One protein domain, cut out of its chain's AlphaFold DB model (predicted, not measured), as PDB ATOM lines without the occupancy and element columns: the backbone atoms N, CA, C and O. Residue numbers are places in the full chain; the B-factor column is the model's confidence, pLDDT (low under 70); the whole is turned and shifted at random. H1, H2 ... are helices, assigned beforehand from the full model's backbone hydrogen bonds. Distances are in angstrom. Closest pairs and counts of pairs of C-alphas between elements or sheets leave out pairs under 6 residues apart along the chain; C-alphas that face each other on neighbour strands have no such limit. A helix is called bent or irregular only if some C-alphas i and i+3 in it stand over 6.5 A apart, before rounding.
ATOM      1  N   ALA A   2      27.259 117.940 115.767       32.94
ATOM      2  CA  ALA A   2      28.569 118.144 116.422       32.94
ATOM      3  C   ALA A   2      28.698 119.401 117.328       32.94
ATOM      4  O   ALA A   2      29.430 119.378 118.309       32.94
ATOM      5  N   ILE A   3      27.976 120.495 117.038       35.53
ATOM      6  CA  ILE A   3      28.125 121.795 117.742       35.53
ATOM      7  C   ILE A   3      27.423 121.823 119.123       35.53
ATOM      8  O   ILE A   3      27.780 122.621 119.992       35.53
ATOM      9  N   GLU A   4      26.419 120.969 119.352       51.59
ATOM     10  CA  GLU A   4      25.735 120.866 120.657       51.59
ATOM     11  C   GLU A   4      26.569 120.094 121.689       51.59
ATOM     12  O   GLU A   4      26.532 120.430 122.871       51.59
ATOM     13  N   ASP A   5      27.380 119.136 121.235       64.38
ATOM     14  CA  ASP A   5      28.208 118.274 122.083       64.38
ATOM     15  C   ASP A   5      29.424 119.030 122.661       64.38
ATOM     16  O   ASP A   5      29.734 118.964 123.851       64.38
ATOM     17  N   GLU A   6      30.060 119.877 121.847       71.19
ATOM     18  CA  GLU A   6      31.239 120.646 122.259       71.19
ATOM     19  C   GLU A   6      30.907 121.737 123.293       71.19
ATOM     20  O   GLU A   6      31.610 121.896 124.294       71.19
ATOM     21  N   ASN A   7      29.781 122.440 123.114       75.94
ATOM     22  CA  ASN A   7      29.301 123.408 124.102       75.94
ATOM     23  C   ASN A   7      28.935 122.716 125.419       75.94
ATOM     24  O   ASN A   7      29.312 123.201 126.484       75.94
ATOM     25  N   LEU A   8      28.246 121.572 125.356       76.38
ATOM     26  CA  LEU A   8      27.884 120.801 126.542       76.38
ATOM     27  C   LEU A   8      29.129 120.338 127.311       76.38
ATOM     28  O   LEU A   8      29.189 120.495 128.531       76.38
ATOM     29  N   LYS A   9      30.167 119.870 126.611       78.31
ATOM     30  CA  LYS A   9      31.456 119.503 127.211       78.31
ATOM     31  C   LYS A   9      32.129 120.683 127.919       78.31
ATOM     32  O   LYS A   9      32.612 120.522 129.041       78.31
ATOM     33  N   ILE A  10      32.131 121.871 127.306       82.31
ATOM     34  CA  ILE A  10      32.664 123.103 127.918       82.31
ATOM     35  C   ILE A  10      31.910 123.438 129.212       82.31
ATOM     36  O   ILE A  10      32.528 123.746 130.232       82.31
ATOM     37  N   ILE A  11      30.580 123.348 129.174       83.06
ATOM     38  CA  ILE A  11      29.697 123.654 130.303       83.06
ATOM     39  C   ILE A  11      29.955 122.694 131.464       83.06
ATOM     40  O   ILE A  11      30.243 123.143 132.575       83.06
ATOM     41  N   ILE A  12      29.906 121.385 131.198       80.12
ATOM     42  CA  ILE A  12      30.150 120.336 132.195       80.12
ATOM     43  C   ILE A  12      31.546 120.496 132.801       80.12
ATOM     44  O   ILE A  12      31.696 120.451 134.019       80.12
ATOM     45  N   SER A  13      32.567 120.742 131.974       81.44
ATOM     46  CA  SER A  13      33.945 120.926 132.439       81.44
ATOM     47  C   SER A  13      34.084 122.099 133.415       81.44
ATOM     48  O   SER A  13      34.726 121.952 134.456       81.44
ATOM     49  N   GLN A  14      33.454 123.247 133.135       85.25
ATOM     50  CA  GLN A  14      33.485 124.383 134.062       85.25
ATOM     51  C   GLN A  14      32.695 124.105 135.343       85.25
ATOM     52  O   GLN A  14      33.188 124.409 136.427       85.25
ATOM     53  N   LEU A  15      31.518 123.481 135.251       82.62
ATOM     54  CA  LEU A  15      30.744 123.101 136.436       82.62
ATOM     55  C   LEU A  15      31.535 122.157 137.348       82.62
ATOM     56  O   LEU A  15      31.651 122.426 138.543       82.62
ATOM     57  N   LEU A  16      32.159 121.118 136.783       79.12
ATOM     58  CA  LEU A  16      33.031 120.202 137.524       79.12
ATOM     59  C   LEU A  16      34.219 120.922 138.153       79.12
ATOM     60  O   LEU A  16      34.518 120.690 139.320       79.12
ATOM     61  N   LYS A  17      34.875 121.825 137.415       83.44
ATOM     62  CA  LYS A  17      36.006 122.610 137.925       83.44
ATOM     63  C   LYS A  17      35.614 123.424 139.155       83.44
ATOM     64  O   LYS A  17      36.301 123.352 140.170       83.44
ATOM     65  N   TYR A  18      34.525 124.193 139.078       84.94
ATOM     66  CA  TYR A  18      34.072 125.034 140.189       84.94
ATOM     67  C   TYR A  18      33.516 124.213 141.357       84.94
ATOM     68  O   TYR A  18      33.735 124.593 142.507       84.94
ATOM     69  N   LYS A  19      32.879 123.066 141.089       82.19
ATOM     70  CA  LYS A  19      32.469 122.099 142.119       82.19
ATOM     71  C   LYS A  19      33.682 121.512 142.846       82.19
ATOM     72  O   LYS A  19      33.722 121.537 144.071       82.19
ATOM     73  N   ALA A  20      34.717 121.104 142.110       74.94
ATOM     74  CA  ALA A  20      35.920 120.494 142.674       74.94
ATOM     75  C   ALA A  20      36.763 121.425 143.548       74.94
ATOM     76  O   ALA A  20      37.407 120.960 144.483       74.94
ATOM     77  N   VAL A  21      36.743 122.734 143.287       81.31
ATOM     78  CA  VAL A  21      37.430 123.725 144.136       81.31
ATOM     79  C   VAL A  21      36.519 124.337 145.209       81.31
ATOM     80  O   VAL A  21      36.916 125.308 145.848       81.31
ATOM     81  N   GLY A  22      35.294 123.824 145.389       82.06
ATOM     82  CA  GLY A  22      34.342 124.327 146.388       82.06
ATOM     83  C   GLY A  22      33.785 125.726 146.096       82.06
ATOM     84  O   GLY A  22      33.314 126.403 147.002       82.06
ATOM     85  N   LYS A  23      33.835 126.184 144.838       88.44
ATOM     86  CA  LYS A  23      33.421 127.535 144.404       88.44
ATOM     87  C   LYS A  23      32.201 127.535 143.485       88.44
ATOM     88  O   LYS A  23      31.987 128.480 142.726       88.44
ATOM     89  N   LEU A  24      31.384 126.484 143.528       86.62
ATOM     90  CA  LEU A  24      30.206 126.373 142.666       86.62
ATOM     91  C   LEU A  24      29.185 127.493 142.928       86.62
ATOM     92  O   LEU A  24      28.675 128.083 141.980       86.62
ATOM     93  N   ALA A  25      28.969 127.872 144.191       87.62
ATOM     94  CA  ALA A  25      28.089 128.987 144.547       87.62
ATOM     95  C   ALA A  25      28.572 130.335 143.969       87.62
ATOM     96  O   ALA A  25      27.776 131.106 143.427       87.62
ATOM     97  N   GLU A  26      29.883 130.603 144.016       90.31
ATOM     98  CA  GLU A  26      30.480 131.797 143.396       90.31
ATOM     99  C   GLU A  26      30.260 131.804 141.876       90.31
ATOM    100  O   GLU A  26      29.926 132.841 141.294       90.31
ATOM    101  N   PHE A  27      30.405 130.639 141.236       90.88
ATOM    102  CA  PHE A  27      30.172 130.474 139.804       90.88
ATOM    103  C   PHE A  27      28.710 130.715 139.427       90.88
ATOM    104  O   PHE A  27      28.430 131.461 138.491       90.88
ATOM    105  N   ILE A  28      27.768 130.159 140.190       90.44
ATOM    106  CA  ILE A  28      26.329 130.371 139.997       90.44
ATOM    107  C   ILE A  28      25.968 131.856 140.145       90.44
ATOM    108  O   ILE A  28      25.216 132.403 139.334       90.44
ATOM    109  N   CYS A  29      26.541 132.547 141.133       91.00
ATOM    110  CA  CYS A  29      26.367 133.991 141.288       91.00
ATOM    111  C   CYS A  29      26.861 134.752 140.043       91.00
ATOM    112  O   CYS A  29      26.145 135.594 139.497       91.00
ATOM    113  N   MET A  30      28.033 134.384 139.519       92.38
ATOM    114  CA  MET A  30      28.566 134.950 138.277       92.38
ATOM    115  C   MET A  30      27.664 134.665 137.061       92.38
ATOM    116  O   MET A  30      27.493 135.543 136.216       92.38
ATOM    117  N   LEU A  31      27.049 133.481 136.957       92.25
ATOM    118  CA  LEU A  31      26.088 133.179 135.888       92.25
ATOM    119  C   LEU A  31      24.826 134.047 135.992       92.25
ATOM    120  O   LEU A  31      24.321 134.519 134.972       92.25
ATOM    121  N   ASN A  32      24.343 134.332 137.205       92.19
ATOM    122  CA  ASN A  32      23.240 135.273 137.408       92.19
ATOM    123  C   ASN A  32      23.629 136.717 137.043       92.19
ATOM    124  O   ASN A  32      22.827 137.434 136.441       92.19
ATOM    125  N   GLU A  33      24.859 137.150 137.346       92.81
ATOM    126  CA  GLU A  33      25.399 138.433 136.867       92.81
ATOM    127  C   GLU A  33      25.460 138.470 135.326       92.81
ATOM    128  O   GLU A  33      25.050 139.459 134.714       92.81
ATOM    129  N   LEU A  34      25.901 137.378 134.688       93.69
ATOM    130  CA  LEU A  34      25.949 137.238 133.230       93.69
ATOM    131  C   LEU A  34      24.548 137.303 132.601       93.69
ATOM    132  O   LEU A  34      24.364 137.997 131.600       93.69
ATOM    133  N   LYS A  35      23.558 136.636 133.209       93.44
ATOM    134  CA  LYS A  35      22.143 136.700 132.811       93.44
ATOM    135  C   LYS A  35      21.648 138.149 132.820       93.44
ATOM    136  O   LYS A  35      21.175 138.648 131.800       93.44
ATOM    137  N   LYS A  36      21.823 138.859 133.943       92.38
ATOM    138  CA  LYS A  36      21.433 140.277 134.080       92.38
ATOM    139  C   LYS A  36      22.135 141.161 133.046       92.38
ATOM    140  O   LYS A  36      21.508 142.029 132.436       92.38
ATOM    141  N   TYR A  37      23.424 140.925 132.811       94.56
ATOM    142  CA  TYR A  37      24.199 141.637 131.796       94.56
ATOM    143  C   TYR A  37      23.642 141.426 130.378       94.56
ATOM    144  O   TYR A  37      23.472 142.400 129.647       94.56
ATOM    145  N   LEU A  38      23.326 140.188 129.993       94.75
ATOM    146  CA  LEU A  38      22.817 139.863 128.659       94.75
ATOM    147  C   LEU A  38      21.513 140.614 128.347       94.75
ATOM    148  O   LEU A  38      21.437 141.327 127.344       94.75
ATOM    149  N   PHE A  39      20.509 140.485 129.217       92.44
ATOM    150  CA  PHE A  39      19.187 141.071 128.981       92.44
ATOM    151  C   PHE A  39      19.201 142.602 129.098       92.44
ATOM    152  O   PHE A  39      18.617 143.289 128.261       92.44
ATOM    153  N   SER A  40      19.953 143.169 130.052       91.94
ATOM    154  CA  SER A  40      20.127 144.631 130.127       91.94
ATOM    155  C   SER A  40      20.807 145.195 128.877       91.94
ATOM    156  O   SER A  40      20.414 146.253 128.381       91.94
ATOM    157  N   ARG A  41      21.785 144.473 128.307       92.69
ATOM    158  CA  ARG A  41      22.435 144.878 127.057       92.69
ATOM    159  C   ARG A  41      21.488 144.847 125.872       92.69
ATOM    160  O   ARG A  41      21.474 145.823 125.125       92.69
ATOM    161  N   GLN A  42      20.685 143.797 125.732       93.12
ATOM    162  CA  GLN A  42      19.696 143.689 124.659       93.12
ATOM    163  C   GLN A  42      18.720 144.874 124.652       93.12
ATOM    164  O   GLN A  42      18.470 145.465 123.598       93.12
ATOM    165  N   VAL A  43      18.236 145.274 125.832       91.44
ATOM    166  CA  VAL A  43      17.370 146.451 125.992       91.44
ATOM    167  C   VAL A  43      18.129 147.740 125.673       91.44
ATOM    168  O   VAL A  43      17.651 148.547 124.881       91.44
ATOM    169  N   SER A  44      19.341 147.914 126.216       91.50
ATOM    170  CA  SER A  44      20.158 149.120 125.988       91.50
ATOM    171  C   SER A  44      20.566 149.329 124.525       91.50
ATOM    172  O   SER A  44      20.871 150.444 124.122       91.50
ATOM    173  N   MET A  45      20.588 148.255 123.735       92.19
ATOM    174  CA  MET A  45      20.891 148.286 122.305       92.19
ATOM    175  C   MET A  45      19.631 148.438 121.443       92.19
ATOM    176  O   MET A  45      19.727 148.368 120.223       92.19
ATOM    177  N   HIS A  46      18.458 148.639 122.058       90.62
ATOM    178  CA  HIS A  46      17.156 148.726 121.390       90.62
ATOM    179  C   HIS A  46      16.800 147.481 120.558       90.62
ATOM    180  O   HIS A  46      16.070 147.560 119.575       90.62
ATOM    181  N   GLN A  47      17.288 146.307 120.970       90.69
ATOM    182  CA  GLN A  47      17.068 145.023 120.291       90.69
ATOM    183  C   GLN A  47      16.199 144.060 121.118       90.69
ATOM    184  O   GLN A  47      16.263 142.848 120.929       90.69
ATOM    185  N   ALA A  48      15.365 144.585 122.023       85.56
ATOM    186  CA  ALA A  48      14.473 143.784 122.871       85.56
ATOM    187  C   ALA A  48      13.480 142.917 122.065       85.56
ATOM    188  O   ALA A  48      13.124 141.828 122.498       85.56
ATOM    189  N   ASN A  49      13.094 143.362 120.864       86.94
ATOM    190  CA  ASN A  49      12.189 142.626 119.972       86.94
ATOM    191  C   ASN A  49      12.905 141.572 119.103       86.94
ATOM    192  O   ASN A  49      12.256 140.834 118.365       86.94
ATOM    193  N   VAL A  50      14.241 141.510 119.145       89.19
ATOM    194  CA  VAL A  50      15.025 140.510 118.409       89.19
ATOM    195  C   VAL A  50      15.078 139.227 119.241       89.19
ATOM    196  O   VAL A  50      15.436 139.302 120.416       89.19
ATOM    197  N   PRO A  51      14.799 138.038 118.671       92.56
ATOM    198  CA  PRO A  51      14.964 136.778 119.391       92.56
ATOM    199  C   PRO A  51      16.357 136.661 120.029       92.56
ATOM    200  O   PRO A  51      17.368 136.865 119.352       92.56
ATOM    201  N   ILE A  52      16.423 136.309 121.318       91.56
ATOM    202  CA  ILE A  52      17.651 136.422 122.130       91.56
ATOM    203  C   ILE A  52      18.859 135.687 121.524       91.56
ATOM    204  O   ILE A  52      19.980 136.193 121.538       91.56
ATOM    205  N   ILE A  53      18.636 134.527 120.906       89.50
ATOM    206  CA  ILE A  53      19.693 133.746 120.247       89.50
ATOM    207  C   ILE A  53      20.254 134.491 119.025       89.50
ATOM    208  O   ILE A  53      21.467 134.490 118.804       89.50
ATOM    209  N   LEU A  54      19.393 135.147 118.239       90.56
ATOM    210  CA  LEU A  54      19.816 135.963 117.096       90.56
ATOM    211  C   LEU A  54      20.581 137.200 117.571       90.56
ATOM    212  O   LEU A  54      21.633 137.508 117.011       90.56
ATOM    213  N   PHE A  55      20.115 137.840 118.647       94.31
ATOM    214  CA  PHE A  55      20.814 138.955 119.284       94.31
ATOM    215  C   PHE A  55      22.232 138.565 119.732       94.31
ATOM    216  O   PHE A  55      23.189 139.271 119.409       94.31
ATOM    217  N   ILE A  56      22.388 137.422 120.417       93.56
ATOM    218  CA  ILE A  56      23.699 136.914 120.854       93.56
ATOM    219  C   ILE A  56      24.615 136.683 119.650       93.56
ATOM    220  O   ILE A  56      25.753 137.148 119.656       93.56
ATOM    221  N   ARG A  57      24.129 136.000 118.605       91.25
ATOM    222  CA  ARG A  57      24.933 135.692 117.409       91.25
ATOM    223  C   ARG A  57      25.422 136.950 116.695       91.25
ATOM    224  O   ARG A  57      26.586 137.010 116.314       91.25
ATOM    225  N   GLN A  58      24.558 137.952 116.546       92.50
ATOM    226  CA  GLN A  58      24.895 139.207 115.866       92.50
ATOM    227  C   GLN A  58      25.864 140.081 116.675       92.50
ATOM    228  O   GLN A  58      26.640 140.833 116.094       92.50
ATOM    229  N   ASN A  59      25.855 139.968 118.009       94.38
ATOM    230  CA  ASN A  59      26.564 140.894 118.894       94.38
ATOM    231  C   ASN A  59      27.647 140.247 119.772       94.38
ATOM    232  O   ASN A  59      28.185 140.925 120.647       94.38
ATOM    233  N   LEU A  60      28.008 138.975 119.565       93.56
ATOM    234  CA  LEU A  60      28.897 138.219 120.461       93.56
ATOM    235  C   LEU A  60      30.221 138.941 120.765       93.56
ATOM    236  O   LEU A  60      30.635 139.023 121.921       93.56
ATOM    237  N   ASN A  61      30.868 139.504 119.741       93.62
ATOM    238  CA  ASN A  61      32.126 140.245 119.897       93.62
ATOM    239  C   ASN A  61      31.954 141.469 120.804       93.62
ATOM    240  O   ASN A  61      32.744 141.682 121.722       93.62
ATOM    241  N   THR A  62      30.895 142.244 120.576       93.31
ATOM    242  CA  THR A  62      30.558 143.433 121.364       93.31
ATOM    243  C   THR A  62      30.181 143.060 122.796       93.31
ATOM    244  O   THR A  62      30.628 143.713 123.742       93.31
ATOM    245  N   LEU A  63      29.403 141.987 122.967       94.06
ATOM    246  CA  LEU A  63      28.990 141.468 124.269       94.06
ATOM    247  C   LEU A  63      30.194 141.013 125.096       94.06
ATOM    248  O   LEU A  63      30.259 141.363 126.271       94.06
ATOM    249  N   TYR A  64      31.158 140.310 124.493       94.31
ATOM    250  CA  TYR A  64      32.385 139.887 125.172       94.31
ATOM    251  C   TYR A  64      33.331 141.062 125.460       94.31
ATOM    252  O   TYR A  64      33.926 141.151 126.531       94.31
ATOM    253  N   ALA A  65      33.459 142.012 124.530       92.38
ATOM    254  CA  ALA A  65      34.320 143.175 124.721       92.38
ATOM    255  C   ALA A  65      33.863 144.052 125.898       92.38
ATOM    256  O   ALA A  65      34.710 144.532 126.656       92.38
ATOM    257  N   LYS A  66      32.541 144.226 126.056       92.81
ATOM    258  CA  LYS A  66      31.906 145.102 127.054       92.81
ATOM    259  C   LYS A  66      31.429 144.384 128.328       92.81
ATOM    260  O   LYS A  66      30.737 145.018 129.132       92.81
ATOM    261  N   CYS A  67      31.741 143.096 128.508       91.81
ATOM    262  CA  CYS A  67      31.304 142.357 129.694       91.81
ATOM    263  C   CYS A  67      32.073 142.797 130.958       91.81
ATOM    264  O   CYS A  67      33.196 143.304 130.860       91.81
ATOM    265  N   PRO A  68      31.482 142.631 132.158       92.06
ATOM    266  CA  PRO A  68      32.144 142.939 133.423       92.06
ATOM    267  C   PRO A  68      33.528 142.283 133.550       92.06
ATOM    268  O   PRO A  68      33.697 141.114 133.199       92.06
ATOM    269  N   LYS A  69      34.507 143.007 134.123       88.75
ATOM    270  CA  LYS A  69      35.899 142.528 134.275       88.75
ATOM    271  C   LYS A  69      35.982 141.150 134.947       88.75
ATOM    272  O   LYS A  69      36.735 140.310 134.476       88.75
ATOM    273  N   LYS A  70      35.163 140.915 135.979       86.31
ATOM    274  CA  LYS A  70      35.068 139.648 136.729       86.31
ATOM    275  C   LYS A  70      34.650 138.453 135.857       86.31
ATOM    276  O   LYS A  70      35.163 137.353 136.029       86.31
ATOM    277  N   ILE A  71      33.745 138.669 134.899       88.56
ATOM    278  CA  ILE A  71      33.309 137.635 133.948       88.56
ATOM    279  C   ILE A  71      34.404 137.417 132.899       88.56
ATOM    280  O   ILE A  71      34.774 136.281 132.613       88.56
ATOM    281  N   LYS A  72      34.977 138.508 132.379       87.50
ATOM    282  CA  LYS A  72      36.036 138.469 131.363       87.50
ATOM    283  C   LYS A  72      37.325 137.802 131.852       87.50
ATOM    284  O   LYS A  72      38.002 137.157 131.063       87.50
ATOM    285  N   SER A  73      37.662 137.949 133.134       86.31
ATOM    286  CA  SER A  73      38.819 137.286 133.750       86.31
ATOM    287  C   SER A  73      38.603 135.792 133.994       86.31
ATOM    288  O   SER A  73      39.575 135.077 134.210       86.31
ATOM    289  N   SER A  74      37.348 135.332 133.994       84.38
ATOM    290  CA  SER A  74      36.980 133.970 134.396       84.38
ATOM    291  C   SER A  74      36.572 133.084 133.216       84.38
ATOM    292  O   SER A  74      36.789 131.877 133.266       84.38
ATOM    293  N   LEU A  75      36.002 133.663 132.150       88.75
ATOM    294  CA  LEU A  75      35.524 132.941 130.968       88.75
ATOM    295  C   LEU A  75      36.281 133.379 129.707       88.75
ATOM    296  O   LEU A  75      36.317 134.568 129.365       88.75
ATOM    297  N   SER A  76      36.823 132.406 128.963       90.25
ATOM    298  CA  SER A  76      37.285 132.647 127.591       90.25
ATOM    299  C   SER A  76      36.114 133.080 126.705       90.25
ATOM    300  O   SER A  76      34.946 132.965 127.089       90.25
ATOM    301  N   LYS A  77      36.393 133.579 125.501       89.81
ATOM    302  CA  LYS A  77      35.337 134.011 124.579       89.81
ATOM    303  C   LYS A  77      34.415 132.855 124.180       89.81
ATOM    304  O   LYS A  77      33.204 133.046 124.076       89.81
ATOM    305  N   GLU A  78      34.979 131.665 124.009       89.56
ATOM    306  CA  GLU A  78      34.266 130.428 123.692       89.56
ATOM    307  C   GLU A  78      33.365 130.015 124.863       89.56
ATOM    308  O   GLU A  78      32.164 129.816 124.683       89.56
ATOM    309  N   MET A  79      33.910 129.990 126.085       90.19
ATOM    310  CA  MET A  79      33.138 129.685 127.296       90.19
ATOM    311  C   MET A  79      32.021 130.703 127.520       90.19
ATOM    312  O   MET A  79      30.890 130.343 127.835       90.19
ATOM    313  N   PHE A  80      32.320 131.986 127.319       92.44
ATOM    314  CA  PHE A  80      31.348 133.062 127.416       92.44
ATOM    315  C   PHE A  80      30.190 132.865 126.432       92.44
ATOM    316  O   PHE A  80      29.036 133.015 126.822       92.44
ATOM    317  N   ALA A  81      30.473 132.484 125.182       90.94
ATOM    318  CA  ALA A  81      29.440 132.182 124.194       90.94
ATOM    319  C   ALA A  81      28.562 130.991 124.619       90.94
ATOM    320  O   ALA A  81      27.335 131.090 124.560       90.94
ATOM    321  N   ALA A  82      29.175 129.904 125.100       89.31
ATOM    322  CA  ALA A  82      28.461 128.719 125.574       89.31
ATOM    323  C   ALA A  82      27.525 129.048 126.752       89.31
ATOM    324  O   ALA A  82      26.337 128.716 126.727       89.31
ATOM    325  N   PHE A  83      28.025 129.782 127.752       90.69
ATOM    326  CA  PHE A  83      27.223 130.186 128.907       90.69
ATOM    327  C   PHE A  83      26.169 131.245 128.567       90.69
ATOM    328  O   PHE A  83      25.084 131.194 129.139       90.69
ATOM    329  N   LEU A  84      26.405 132.142 127.600       91.56
ATOM    330  CA  LEU A  84      25.371 133.067 127.115       91.56
ATOM    331  C   LEU A  84      24.152 132.326 126.554       91.56
ATOM    332  O   LEU A  84      23.017 132.711 126.831       91.56
ATOM    333  N   LEU A  85      24.379 131.254 125.791       88.44
ATOM    334  CA  LEU A  85      23.293 130.442 125.245       88.44
ATOM    335  C   LEU A  85      22.500 129.734 126.348       88.44
ATOM    336  O   LEU A  85      21.276 129.671 126.248       88.44
ATOM    337  N   ILE A  86      23.153 129.266 127.415       86.38
ATOM    338  CA  ILE A  86      22.457 128.699 128.581       86.38
ATOM    339  C   ILE A  86      21.621 129.756 129.287       86.38
ATOM    340  O   ILE A  86      20.411 129.589 129.419       86.38
ATOM    341  N   VAL A  87      22.242 130.856 129.727       89.88
ATOM    342  CA  VAL A  87      21.534 131.849 130.547       89.88
ATOM    343  C   VAL A  87      20.398 132.517 129.771       89.88
ATOM    344  O   VAL A  87      19.409 132.923 130.376       89.88
ATOM    345  N   SER A  88      20.485 132.565 128.432       89.00
ATOM    346  CA  SER A  88      19.400 133.046 127.566       89.00
ATOM    347  C   SER A  88      18.122 132.206 127.650       89.00
ATOM    348  O   SER A  88      17.037 132.727 127.413       89.00
ATOM    349  N   LYS A  89      18.232 130.924 128.022       85.56
ATOM    350  CA  LYS A  89      17.091 130.018 128.217       85.56
ATOM    351  C   LYS A  89      16.464 130.143 129.611       85.56
ATOM    352  O   LYS A  89      15.397 129.586 129.836       85.56
ATOM    353  N   MET A  90      17.097 130.878 130.532       83.62
ATOM    354  CA  MET A  90      16.704 130.991 131.945       83.62
ATOM    355  C   MET A  90      16.289 132.424 132.326       83.62
ATOM    356  O   MET A  90      16.533 132.870 133.441       83.62
ATOM    357  N   GLU A  91      15.677 133.176 131.408       79.88
ATOM    358  CA  GLU A  91      15.335 134.596 131.610       79.88
ATOM    359  C   GLU A  91      14.544 134.851 132.905       79.88
ATOM    360  O   GLU A  91      14.909 135.707 133.711       79.88
ATOM    361  N   LYS A  92      13.480 134.069 133.118       80.38
ATOM    362  CA  LYS A  92      12.495 134.270 134.194       80.38
ATOM    363  C   LYS A  92      12.781 133.468 135.466       80.38
ATOM    364  O   LYS A  92      11.984 133.518 136.395       80.38
ATOM    365  N   VAL A  93      13.877 132.714 135.497       84.19
ATOM    366  CA  VAL A  93      14.210 131.794 136.592       84.19
ATOM    367  C   VAL A  93      15.602 132.123 137.103       84.19
ATOM    368  O   VAL A  93      16.522 132.343 136.314       84.19
ATOM    369  N   ASP A  94      15.782 132.189 138.417       83.31
ATOM    370  CA  ASP A  94      17.117 132.347 138.983       83.31
ATOM    371  C   ASP A  94      17.949 131.088 138.785       83.31
ATOM    372  O   ASP A  94      17.475 129.957 138.924       83.31
ATOM    373  N   ILE A  95      19.204 131.302 138.392       86.19
ATOM    374  CA  ILE A  95      20.132 130.207 138.162       86.19
ATOM    375  C   ILE A  95      20.546 129.712 139.545       86.19
ATOM    376  O   ILE A  95      21.196 130.443 140.291       86.19
ATOM    377  N   THR A  96      20.139 128.495 139.880       86.00
ATOM    378  CA  THR A  96      20.565 127.735 141.061       86.00
ATOM    379  C   THR A  96      21.295 126.476 140.595       86.00
ATOM    380  O   THR A  96      21.275 126.168 139.401       86.00
ATOM    381  N   GLU A  97      21.963 125.756 141.501       78.38
ATOM    382  CA  GLU A  97      22.570 124.457 141.162       78.38
ATOM    383  C   GLU A  97      21.499 123.491 140.645       78.38
ATOM    384  O   GLU A  97      21.652 122.943 139.559       78.38
ATOM    385  N   GLU A  98      20.378 123.405 141.364       78.62
ATOM    386  CA  GLU A  98      19.215 122.566 141.051       78.62
ATOM    387  C   GLU A  98      18.629 122.887 139.666       78.62
ATOM    388  O   GLU A  98      18.656 122.047 138.773       78.62
ATOM    389  N   ASN A  99      18.243 124.143 139.408       80.25
ATOM    390  CA  ASN A  99      17.620 124.521 138.132       80.25
ATOM    391  C   ASN A  99      18.575 124.383 136.936       80.25
ATOM    392  O   ASN A  99      18.143 124.124 135.812       80.25
ATOM    393  N   LEU A 100      19.876 124.618 137.144       77.25
ATOM    394  CA  LEU A 100      20.880 124.475 136.091       77.25
ATOM    395  C   LEU A 100      21.121 123.000 135.762       77.25
ATOM    396  O   LEU A 100      21.281 122.647 134.591       77.25
ATOM    397  N   SER A 101      21.132 122.155 136.785       72.50
ATOM    398  CA  SER A 101      21.339 120.724 136.655       72.50
ATOM    399  C   SER A 101      20.120 120.023 136.046       72.50
ATOM    400  O   SER A 101      20.289 119.271 135.081       72.50
ATOM    401  N   ASP A 102      18.902 120.404 136.446       74.44
ATOM    402  CA  ASP A 102      17.641 119.991 135.817       74.44
ATOM    403  C   ASP A 102      17.603 120.357 134.326       74.44
ATOM    404  O   ASP A 102      17.307 119.525 133.462       74.44
ATOM    405  N   MET A 103      17.947 121.610 133.994       73.12
ATOM    406  CA  MET A 103      17.928 122.109 132.614       73.12
ATOM    407  C   MET A 103      18.909 121.346 131.717       73.12
ATOM    408  O   MET A 103      18.628 121.101 130.540       73.12
ATOM    409  N   LEU A 104      20.072 120.986 132.259       71.31
ATOM    410  CA  LEU A 104      21.093 120.236 131.538       71.31
ATOM    411  C   LEU A 104      20.879 118.713 131.624       71.31
ATOM    412  O   LEU A 104      21.569 117.977 130.920       71.31
ATOM    413  N   LYS A 105      19.912 118.241 132.429       69.62
ATOM    414  CA  LYS A 105      19.689 116.826 132.778       69.62
ATOM    415  C   LYS A 105      20.952 116.162 133.338       69.62
ATOM    416  O   LYS A 105      21.291 115.038 132.962       69.62
TER     417      LYS A 105
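This is residues 2 to 105 of the 480 residues of the protein "DUF2971 domain-containing protein" of Lachnospiraceae bacterium MD1 (UniProt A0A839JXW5). Two long helices, H1 and H2, meet near their ends as a V, and a shorter helix, H5, runs through the V, crossing both. H3 packs on H5 near the far end of H2, so that H1, H2 and H3 stand round H5 in the core; the short H4 and H6 lie at the outside. The printed part has 104 residues with six named helices, H1 to H6 in order, and no named strand, an all helix domain. It is compact, with a radius of gyration of the C-alphas of 13.2 A, and spans 40 by 29 by 26 A.

H1, residues 2 to 20, begins with C-alpha 2 at (28.569, 118.144, 116.422) and is 27.4 A long from first to last C-alpha. H2, residues 24 to 44, is the longest, 29.9 A, and ends with C-alpha 44 at (20.158, 149.120, 125.988). H3, residues 52 to 65, measures 18.2 A and is irregular: C-alphas 58 and 61 are 8.3 A apart. H4 has four residues, 69 to 72. H5, residues 77 to 88, measures 16.2 A. H6, residues 97 to 104, ends with C-alpha 104 at (21.093, 120.236, 131.538).

H1 and H2 only just touch, with 3 pairs of C-alphas within 8 A, and only at the corner by their link; Tyr 18 and Leu 24 have the closest C-alphas, 4.8 A apart. They run opposite ways at a steep tilt of 48 degrees. H1, with residues 7 to 11 alone, touches H5, about perpendicular at 88 degrees; the closest C-alphas are those of Asn 7 and Ala 82, 5.6 A. H2 and H5 are the hubs, touching three helices each. They touch each other about perpendicular at 79 degrees, closest at the C-alphas of Lys 35 and Val 87, 5.4 A. H2 touches H3 with residues 38 to 42 alone, about perpendicular at 75 degrees, closest at the C-alphas of Gln 42 and Phe 55, 7.2 A. H3 and H5 touch at a steep tilt of 39 degrees, opposite ways, closest at the C-alphas of Tyr 64 and Lys 77, 6.6 A. H4 is close to H2 but not clearly touching, with the C-alphas of Met 30 and Ile 71 closest at 7.0 A. H6 is close to H2 but not clearly touching, with the C-alphas of Ile 28 and Glu 97 closest at 7.1 A; H6 and H1 are near each other, with 7 pairs of C-alphas within 10 A. H5 and H6 are apart. In H2, H5 and H6 every O i to N i+4 pair is within hydrogen-bond range, in H1 13 of 15 and in H3 8 of 10; H4 is too short for such a pair.

The C-alphas of Ala 20 and His 46 are the two farthest apart, at 40.0 A. The printed part has no cut and no long link. The mean pLDDT of the printed part is 85.5; residues 2 to 5 and residue 105 are under 70.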